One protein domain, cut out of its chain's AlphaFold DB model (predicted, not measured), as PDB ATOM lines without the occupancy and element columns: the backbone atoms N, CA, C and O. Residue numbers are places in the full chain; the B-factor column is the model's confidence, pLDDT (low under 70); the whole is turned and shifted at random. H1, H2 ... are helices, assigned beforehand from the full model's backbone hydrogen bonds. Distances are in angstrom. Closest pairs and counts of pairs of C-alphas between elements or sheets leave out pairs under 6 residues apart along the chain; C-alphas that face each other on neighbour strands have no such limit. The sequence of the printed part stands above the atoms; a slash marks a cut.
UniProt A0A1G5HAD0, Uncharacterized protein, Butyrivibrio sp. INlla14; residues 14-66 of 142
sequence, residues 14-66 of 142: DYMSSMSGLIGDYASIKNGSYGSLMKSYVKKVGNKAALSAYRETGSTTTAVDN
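This is residues 14 to 66 of the 142 residues of an uncharacterized protein of Butyrivibrio sp. INlla14 (UniProt A0A1G5HAD0). The longest helix, H1, makes one arm of a wide open U: H2 follows it as the base, and the shorter H3 is the other arm. The three helices are joined end to end with a corner at each joint, the contacts between them are few, and much of H1 sticks out, with residues 14 to 25 standing free. The printed part has 53 residues with three named helices, in the order H1, H2, H3, and no named strand; the class is all helix. The whole is extended, with a radius of gyration of the C-alphas of 16.0 A and spans of 50 by 23 by 12 A.

H1, residues 15 to 31, is close to but not clearly touching H2, residues 33 to 45, with 2 pairs of C-alphas within 8 A. Their closest C-alphas, those of Ile 29 and Gly 35, are 5.4 A apart. They run the same way at a steep tilt of 59 degrees. H2 and H3, residues 48 to 57, meet only through their link. H1 and H3 are apart. In H1, H2 and H3 every O i to N i+4 pair is within hydrogen-bond range.

H1 has 17 residues and measures 24.0 A from C-alpha 15 at (63.044, 8.063, -50.419) to C-alpha 31. H2 measures 18.1 A, from C-alpha 33 at (51.894, 13.658, -25.661) to C-alpha 45. H3 measures 13.8 A and ends with C-alpha 57 at (28.508, 0.031, -41.267).

The C-alphas farthest apart are those of Asp 14 and Asn 66, 50.7 A. The printed part has no cut. The links H1 to H2 and H2 to H3 are tight. The mean pLDDT of the printed part is 74.8; residues 14 to 16, residue 18 and residues 59 to 66 are under 70.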
ATOM      1  N   ASP A  14      66.748  10.366 -50.937       68.19
ATOM      2  CA  ASP A  14      66.719   9.020 -50.407       68.19
ATOM      3  C   ASP A  14      65.326   8.790 -49.828       68.19
ATOM      4  O   ASP A  14      65.025   9.086 -48.668       68.19
ATOM      5  N   TYR A  15      64.439   8.342 -50.714       67.06
ATOM      6  CA  TYR A  15      63.044   8.063 -50.419       67.06
ATOM      7  C   TYR A  15      62.921   7.053 -49.277       67.06
ATOM      8  O   TYR A  15      62.038   7.184 -48.434       67.06
ATOM      9  N   MET A  16      63.840   6.085 -49.200       68.31
ATOM     10  CA  MET A  16      63.862   5.091 -48.130       68.31
ATOM     11  C   MET A  16      64.214   5.734 -46.789       68.31
ATOM     12  O   MET A  16      63.490   5.537 -45.818       68.31
ATOM     13  N   SER A  17      65.260   6.561 -46.751       71.44
ATOM     14  CA  SER A  17      65.671   7.265 -45.530       71.44
ATOM     15  C   SER A  17      64.603   8.259 -45.047       71.44
ATOM     16  O   SER A  17      64.256   8.302 -43.865       71.44
ATOM     17  N   SER A  18      63.980   8.982 -45.983       66.88
ATOM     18  CA  SER A  18      62.880   9.915 -45.698       66.88
ATOM     19  C   SER A  18      61.626   9.193 -45.186       66.88
ATOM     20  O   SER A  18      60.970   9.667 -44.260       66.88
ATOM     21  N   MET A  19      61.307   8.016 -45.739       72.62
ATOM     22  CA  MET A  19      60.185   7.190 -45.285       72.62
ATOM     23  C   MET A  19      60.444   6.590 -43.897       72.62
ATOM     24  O   MET A  19      59.540   6.551 -43.065       72.62
ATOM     25  N   SER A  20      61.672   6.145 -43.615       72.81
ATOM     26  CA  SER A  20      62.050   5.623 -42.297       72.81
ATOM     27  C   SER A  20      61.967   6.689 -41.203       72.81
ATOM     28  O   SER A  20      61.439   6.401 -40.128       72.81
ATOM     29  N   GLY A  21      62.410   7.918 -41.489       75.38
ATOM     30  CA  GLY A  21      62.222   9.061 -40.590       75.38
ATOM     31  C   GLY A  21      60.741   9.342 -40.337       75.38
ATOM     32  O   GLY A  21      60.307   9.396 -39.189       75.38
ATOM     33  N   LEU A  22      59.935   9.373 -41.403       77.62
ATOM     34  CA  LEU A  22      58.492   9.588 -41.309       77.62
ATOM     35  C   LEU A  22      57.774   8.502 -40.490       77.62
ATOM     36  O   LEU A  22      56.868   8.816 -39.722       77.62
ATOM     37  N   ILE A  23      58.168   7.230 -40.618       74.56
ATOM     38  CA  ILE A  23      57.612   6.130 -39.812       74.56
ATOM     39  C   ILE A  23      57.948   6.311 -38.324       74.56
ATOM     40  O   ILE A  23      57.090   6.080 -37.467       74.56
ATOM     41  N   GLY A  24      59.180   6.725 -38.016       79.12
ATOM     42  CA  GLY A  24      59.619   6.990 -36.645       79.12
ATOM     43  C   GLY A  24      58.861   8.163 -36.025       79.12
ATOM     44  O   GLY A  24      58.306   8.045 -34.928       79.12
ATOM     45  N   ASP A  25      58.750   9.257 -36.774       79.06
ATOM     46  CA  ASP A  25      58.012  10.453 -36.375       79.06
ATOM     47  C   ASP A  25      56.514  10.173 -36.243       79.06
ATOM     48  O   ASP A  25      55.859  10.642 -35.316       79.06
ATOM     49  N   TYR A  26      55.949   9.329 -37.103       77.69
ATOM     50  CA  TYR A  26      54.558   8.914 -36.979       77.69
ATOM     51  C   TYR A  26      54.296   8.189 -35.655       77.69
ATOM     52  O   TYR A  26      53.300   8.468 -34.982       77.69
ATOM     53  N   ALA A  27      55.183   7.277 -35.251       76.25
ATOM     54  CA  ALA A  27      55.044   6.570 -33.984       76.25
ATOM     55  C   ALA A  27      55.137   7.528 -32.786       76.25
ATOM     56  O   ALA A  27      54.329   7.421 -31.858       76.25
ATOM     57  N   SER A  28      56.064   8.491 -32.817       79.50
ATOM     58  CA  SER A  28      56.230   9.483 -31.748       79.50
ATOM     59  C   SER A  28      55.047  10.456 -31.673       79.50
ATOM     60  O   SER A  28      54.528  10.712 -30.588       79.50
ATOM     61  N   ILE A  29      54.525  10.912 -32.813       80.81
ATOM     62  CA  ILE A  29      53.341  11.776 -32.905       80.81
ATOM     63  C   ILE A  29      52.094  11.025 -32.433       80.81
ATOM     64  O   ILE A  29      51.299  11.574 -31.671       80.81
ATOM     65  N   LYS A  30      51.914   9.766 -32.846       83.19
ATOM     66  CA  LYS A  30      50.729   8.960 -32.523       83.19
ATOM     67  C   LYS A  30      50.693   8.508 -31.065       83.19
ATOM     68  O   LYS A  30      49.614   8.475 -30.469       83.19
ATOM     69  N   ASN A  31      51.840   8.138 -30.502       84.19
ATOM     70  CA  ASN A  31      51.919   7.553 -29.165       84.19
ATOM     71  C   ASN A  31      52.431   8.538 -28.098       84.19
ATOM     72  O   ASN A  31      52.329   8.242 -26.910       84.19
ATOM     73  N   GLY A  32      52.957   9.697 -28.495       83.94
ATOM     74  CA  GLY A  32      53.440  10.732 -27.588       83.94
ATOM     75  C   GLY A  32      52.335  11.586 -26.961       83.94
ATOM     76  O   GLY A  32      51.132  11.306 -27.044       83.94
ATOM     77  N   SER A  33      52.760  12.676 -26.324       81.88
ATOM     78  CA  SER A  33      51.894  13.658 -25.661       81.88
ATOM     79  C   SER A  33      50.895  14.300 -26.626       81.88
ATOM     80  O   SER A  33      49.707  14.391 -26.310       81.88
ATOM     81  N   TYR A  34      51.345  14.662 -27.830       85.25
ATOM     82  CA  TYR A  34      50.484  15.208 -28.881       85.25
ATOM     83  C   TYR A  34      49.398  14.214 -29.321       85.25
ATOM     84  O   TYR A  34      48.214  14.552 -29.312       85.25
ATOM     85  N   GLY A  35      49.761  12.966 -29.629       83.56
ATOM     86  CA  GLY A  35      48.802  11.928 -30.019       83.56
ATOM     87  C   GLY A  35      47.777  11.629 -28.929       83.56
ATOM     88  O   GLY A  35      46.590  11.473 -29.217       83.56
ATOM     89  N   SER A  36      48.199  11.633 -27.664       83.44
ATOM     90  CA  SER A  36      47.305  11.460 -26.514       83.44
ATOM     91  C   SER A  36      46.326  12.626 -26.343       83.44
ATOM     92  O   SER A  36      45.132  12.397 -26.112       83.44
ATOM     93  N   LEU A  37      46.797  13.869 -26.501       85.31
ATOM     94  CA  LEU A  37      45.954  15.066 -26.490       85.31
ATOM     95  C   LEU A  37      44.935  15.018 -27.629       85.31
ATOM     96  O   LEU A  37      43.738  15.175 -27.394       85.31
ATOM     97  N   MET A  38      45.393  14.734 -28.846       83.38
ATOM     98  CA  MET A  38      44.541  14.737 -30.027       83.38
ATOM     99  C   MET A  38      43.508  13.608 -29.985       83.38
ATOM    100  O   MET A  38      42.330  13.821 -30.266       83.38
ATOM    101  N   LYS A  39      43.896  12.423 -29.497       82.75
ATOM    102  CA  LYS A  39      42.972  11.319 -29.211       82.75
ATOM    103  C   LYS A  39      41.914  11.711 -28.182       82.75
ATOM    104  O   LYS A  39      40.748  11.360 -28.342       82.75
ATOM    105  N   SER A  40      42.303  12.431 -27.133       81.06
ATOM    106  CA  SER A  40      41.382  12.903 -26.094       81.06
ATOM    107  C   SER A  40      40.435  13.979 -26.619       81.06
ATOM    108  O   SER A  40      39.249  13.944 -26.305       81.06
ATOM    109  N   TYR A  41      40.930  14.881 -27.468       83.69
ATOM    110  CA  TYR A  41      40.130  15.890 -28.153       83.69
ATOM    111  C   TYR A  41      39.102  15.239 -29.079       83.69
ATOM    112  O   TYR A  41      37.912  15.438 -28.876       83.69
ATOM    113  N   VAL A  42      39.513  14.352 -29.990       84.25
ATOM    114  CA  VAL A  42      38.585  13.588 -30.847       84.25
ATOM    115  C   VAL A  42      37.609  12.761 -30.007       84.25
ATOM    116  O   VAL A  42      36.442  12.633 -30.351       84.25
ATOM    117  N   LYS A  43      38.029  12.241 -28.850       81.69
ATOM    118  CA  LYS A  43      37.124  11.555 -27.918       81.69
ATOM    119  C   LYS A  43      36.138  12.511 -27.225       81.69
ATOM    120  O   LYS A  43      35.077  12.049 -26.815       81.69
ATOM    121  N   LYS A  44      36.485  13.784 -27.027       79.06
ATOM    122  CA  LYS A  44      35.671  14.786 -26.316       79.06
ATOM    123  C   LYS A  44      34.729  15.541 -27.252       79.06
ATOM    124  O   LYS A  44      33.573  15.721 -26.898       79.06
ATOM    125  N   VAL A  45      35.222  15.982 -28.405       79.69
ATOM    126  CA  VAL A  45      34.462  16.773 -29.385       79.69
ATOM    127  C   VAL A  45      34.014  15.958 -30.597       79.69
ATOM    128  O   VAL A  45      33.147  16.399 -31.341       79.69
ATOM    129  N   GLY A  46      34.595  14.779 -30.823       74.75
ATOM    130  CA  GLY A  46      34.193  13.912 -31.923       74.75
ATOM    131  C   GLY A  46      32.912  13.158 -31.596       74.75
ATOM    132  O   GLY A  46      32.713  12.665 -30.482       74.75
ATOM    133  N   ASN A  47      32.046  13.034 -32.600       76.69
ATOM    134  CA  ASN A  47      30.820  12.261 -32.503       76.69
ATOM    135  C   ASN A  47      31.159  10.761 -32.458       76.69
ATOM    136  O   ASN A  47      31.305  10.101 -33.487       76.69
ATOM    137  N   LYS A  48      31.318  10.219 -31.244       79.31
ATOM    138  CA  LYS A  48      31.638   8.800 -31.030       79.31
ATOM    139  C   LYS A  48      30.610   7.862 -31.639       79.31
ATOM    140  O   LYS A  48      31.014   6.795 -32.076       79.31
ATOM    141  N   ALA A  49      29.338   8.263 -31.662       73.69
ATOM    142  CA  ALA A  49      28.265   7.468 -32.246       73.69
ATOM    143  C   ALA A  49      28.434   7.361 -33.767       73.69
ATOM    144  O   ALA A  49      28.344   6.271 -34.322       73.69
ATOM    145  N   ALA A  50      28.788   8.463 -34.434       70.50
ATOM    146  CA  ALA A  50      29.147   8.430 -35.850       70.50
ATOM    147  C   ALA A  50      30.408   7.587 -36.098       70.50
ATOM    148  O   ALA A  50      30.476   6.838 -37.066       70.50
ATOM    149  N   LEU A  51      31.397   7.663 -35.203       73.62
ATOM    150  CA  LEU A  51      32.642   6.907 -35.337       73.62
ATOM    151  C   LEU A  51      32.443   5.398 -35.127       73.62
ATOM    152  O   LEU A  51      33.068   4.603 -35.823       73.62
ATOM    153  N   SER A  52      31.589   4.986 -34.185       76.38
ATOM    154  CA  SER A  52      31.204   3.582 -34.015       76.38
ATOM    155  C   SER A  52      30.353   3.097 -35.184       76.38
ATOM    156  O   SER A  52      30.666   2.055 -35.750       76.38
ATOM    157  N   ALA A  53      29.373   3.889 -35.627       76.12
ATOM    158  CA  ALA A  53      28.548   3.551 -36.784       76.12
ATOM    159  C   ALA A  53      29.382   3.388 -38.059       76.12
ATOM    160  O   ALA A  53      29.172   2.438 -38.805       76.12
ATOM    161  N   TYR A  54      30.395   4.230 -38.271       74.94
ATOM    162  CA  TYR A  54      31.310   4.078 -39.400       74.94
ATOM    163  C   TYR A  54      32.143   2.795 -39.314       74.94
ATOM    164  O   TYR A  54      32.374   2.142 -40.325       74.94
ATOM    165  N   ARG A  55      32.581   2.393 -38.115       82.12
ATOM    166  CA  ARG A  55      33.335   1.139 -37.934       82.12
ATOM    167  C   ARG A  55      32.483  -0.102 -38.180       82.12
ATOM    168  O   ARG A  55      33.030  -1.110 -38.607       82.12
ATOM    169  N   GLU A  56      31.188  -0.029 -37.895       79.19
ATOM    170  CA  GLU A  56      30.257  -1.153 -38.041       79.19
ATOM    171  C   GLU A  56      29.609  -1.216 -39.429       79.19
ATOM    172  O   GLU A  56      29.392  -2.303 -39.955       79.19
ATOM    173  N   THR A  57      29.321  -0.065 -40.039       78.94
ATOM    174  CA  THR A  57      28.508   0.031 -41.267       78.94
ATOM    175  C   THR A  57      29.227   0.704 -42.435       78.94
ATOM    176  O   THR A  57      28.690   0.759 -43.537       78.94
ATOM    177  N   GLY A  58      30.426   1.256 -42.218       79.12
ATOM    178  CA  GLY A  58      31.139   2.054 -43.218       79.12
ATOM    179  C   GLY A  58      30.509   3.424 -43.500       79.12
ATOM    180  O   GLY A  58      30.970   4.118 -44.402       79.12
ATOM    181  N   SER A  59      29.478   3.833 -42.748       65.31
ATOM    182  CA  SER A  59      28.755   5.094 -42.947       65.31
ATOM    183  C   SER A  59      28.490   5.839 -41.634       65.31
ATOM    184  O   SER A  59      28.285   5.238 -40.582       65.31
ATOM    185  N   THR A  60      28.491   7.173 -41.692       66.31
ATOM    186  CA  THR A  60      28.188   8.065 -40.557       66.31
ATOM    187  C   THR A  60      26.781   8.664 -40.616       66.31
ATOM    188  O   THR A  60      26.417   9.427 -39.723       66.31
ATOM    189  N   THR A  61      25.996   8.379 -41.660       60.91
ATOM    190  CA  THR A  61      24.755   9.118 -41.963       60.91
ATOM    191  C   THR A  61      23.550   8.732 -41.103       60.91
ATOM    192  O   THR A  61      22.615   9.515 -41.022       60.91
ATOM    193  N   THR A  62      23.562   7.583 -40.423       56.50
ATOM    194  CA  THR A  62      22.389   7.056 -39.687       56.50
ATOM    195  C   THR A  62      22.514   7.118 -38.160       56.50
ATOM    196  O   THR A  62      21.582   6.772 -37.443       56.50
ATOM    197  N   ALA A  63      23.661   7.552 -37.628       54.50
ATOM    198  CA  ALA A  63      23.957   7.435 -36.196       54.50
ATOM    199  C   ALA A  63      23.388   8.566 -35.324       54.50
ATOM    200  O   ALA A  63      23.355   8.437 -34.099       54.50
ATOM    201  N   VAL A  64      22.993   9.690 -35.930       53.78
ATOM    202  CA  VAL A  64      22.540  10.879 -35.190       53.78
ATOM    203  C   VAL A  64      21.114  10.704 -34.658       53.78
ATOM    204  O   VAL A  64      20.837  11.160 -33.550       53.78
ATOM    205  N   ASP A  65      20.256   9.954 -35.351       48.28
ATOM    206  CA  ASP A  65      18.842   9.828 -34.969       48.28
ATOM    207  C   ASP A  65      18.588   8.804 -33.846       48.28
ATOM    208  O   ASP A  65      17.603   8.915 -33.117       48.28
ATOM    209  N   ASN A  66      19.502   7.851 -33.614       50.31
ATOM    210  CA  ASN A  66      19.312   6.810 -32.591       50.31
ATOM    211  C   ASN A  66      19.891   7.147 -31.206       50.31
ATOM    212  O   ASN A  66      19.511   6.519 -30.218       50.31
TER     213      ASN A  66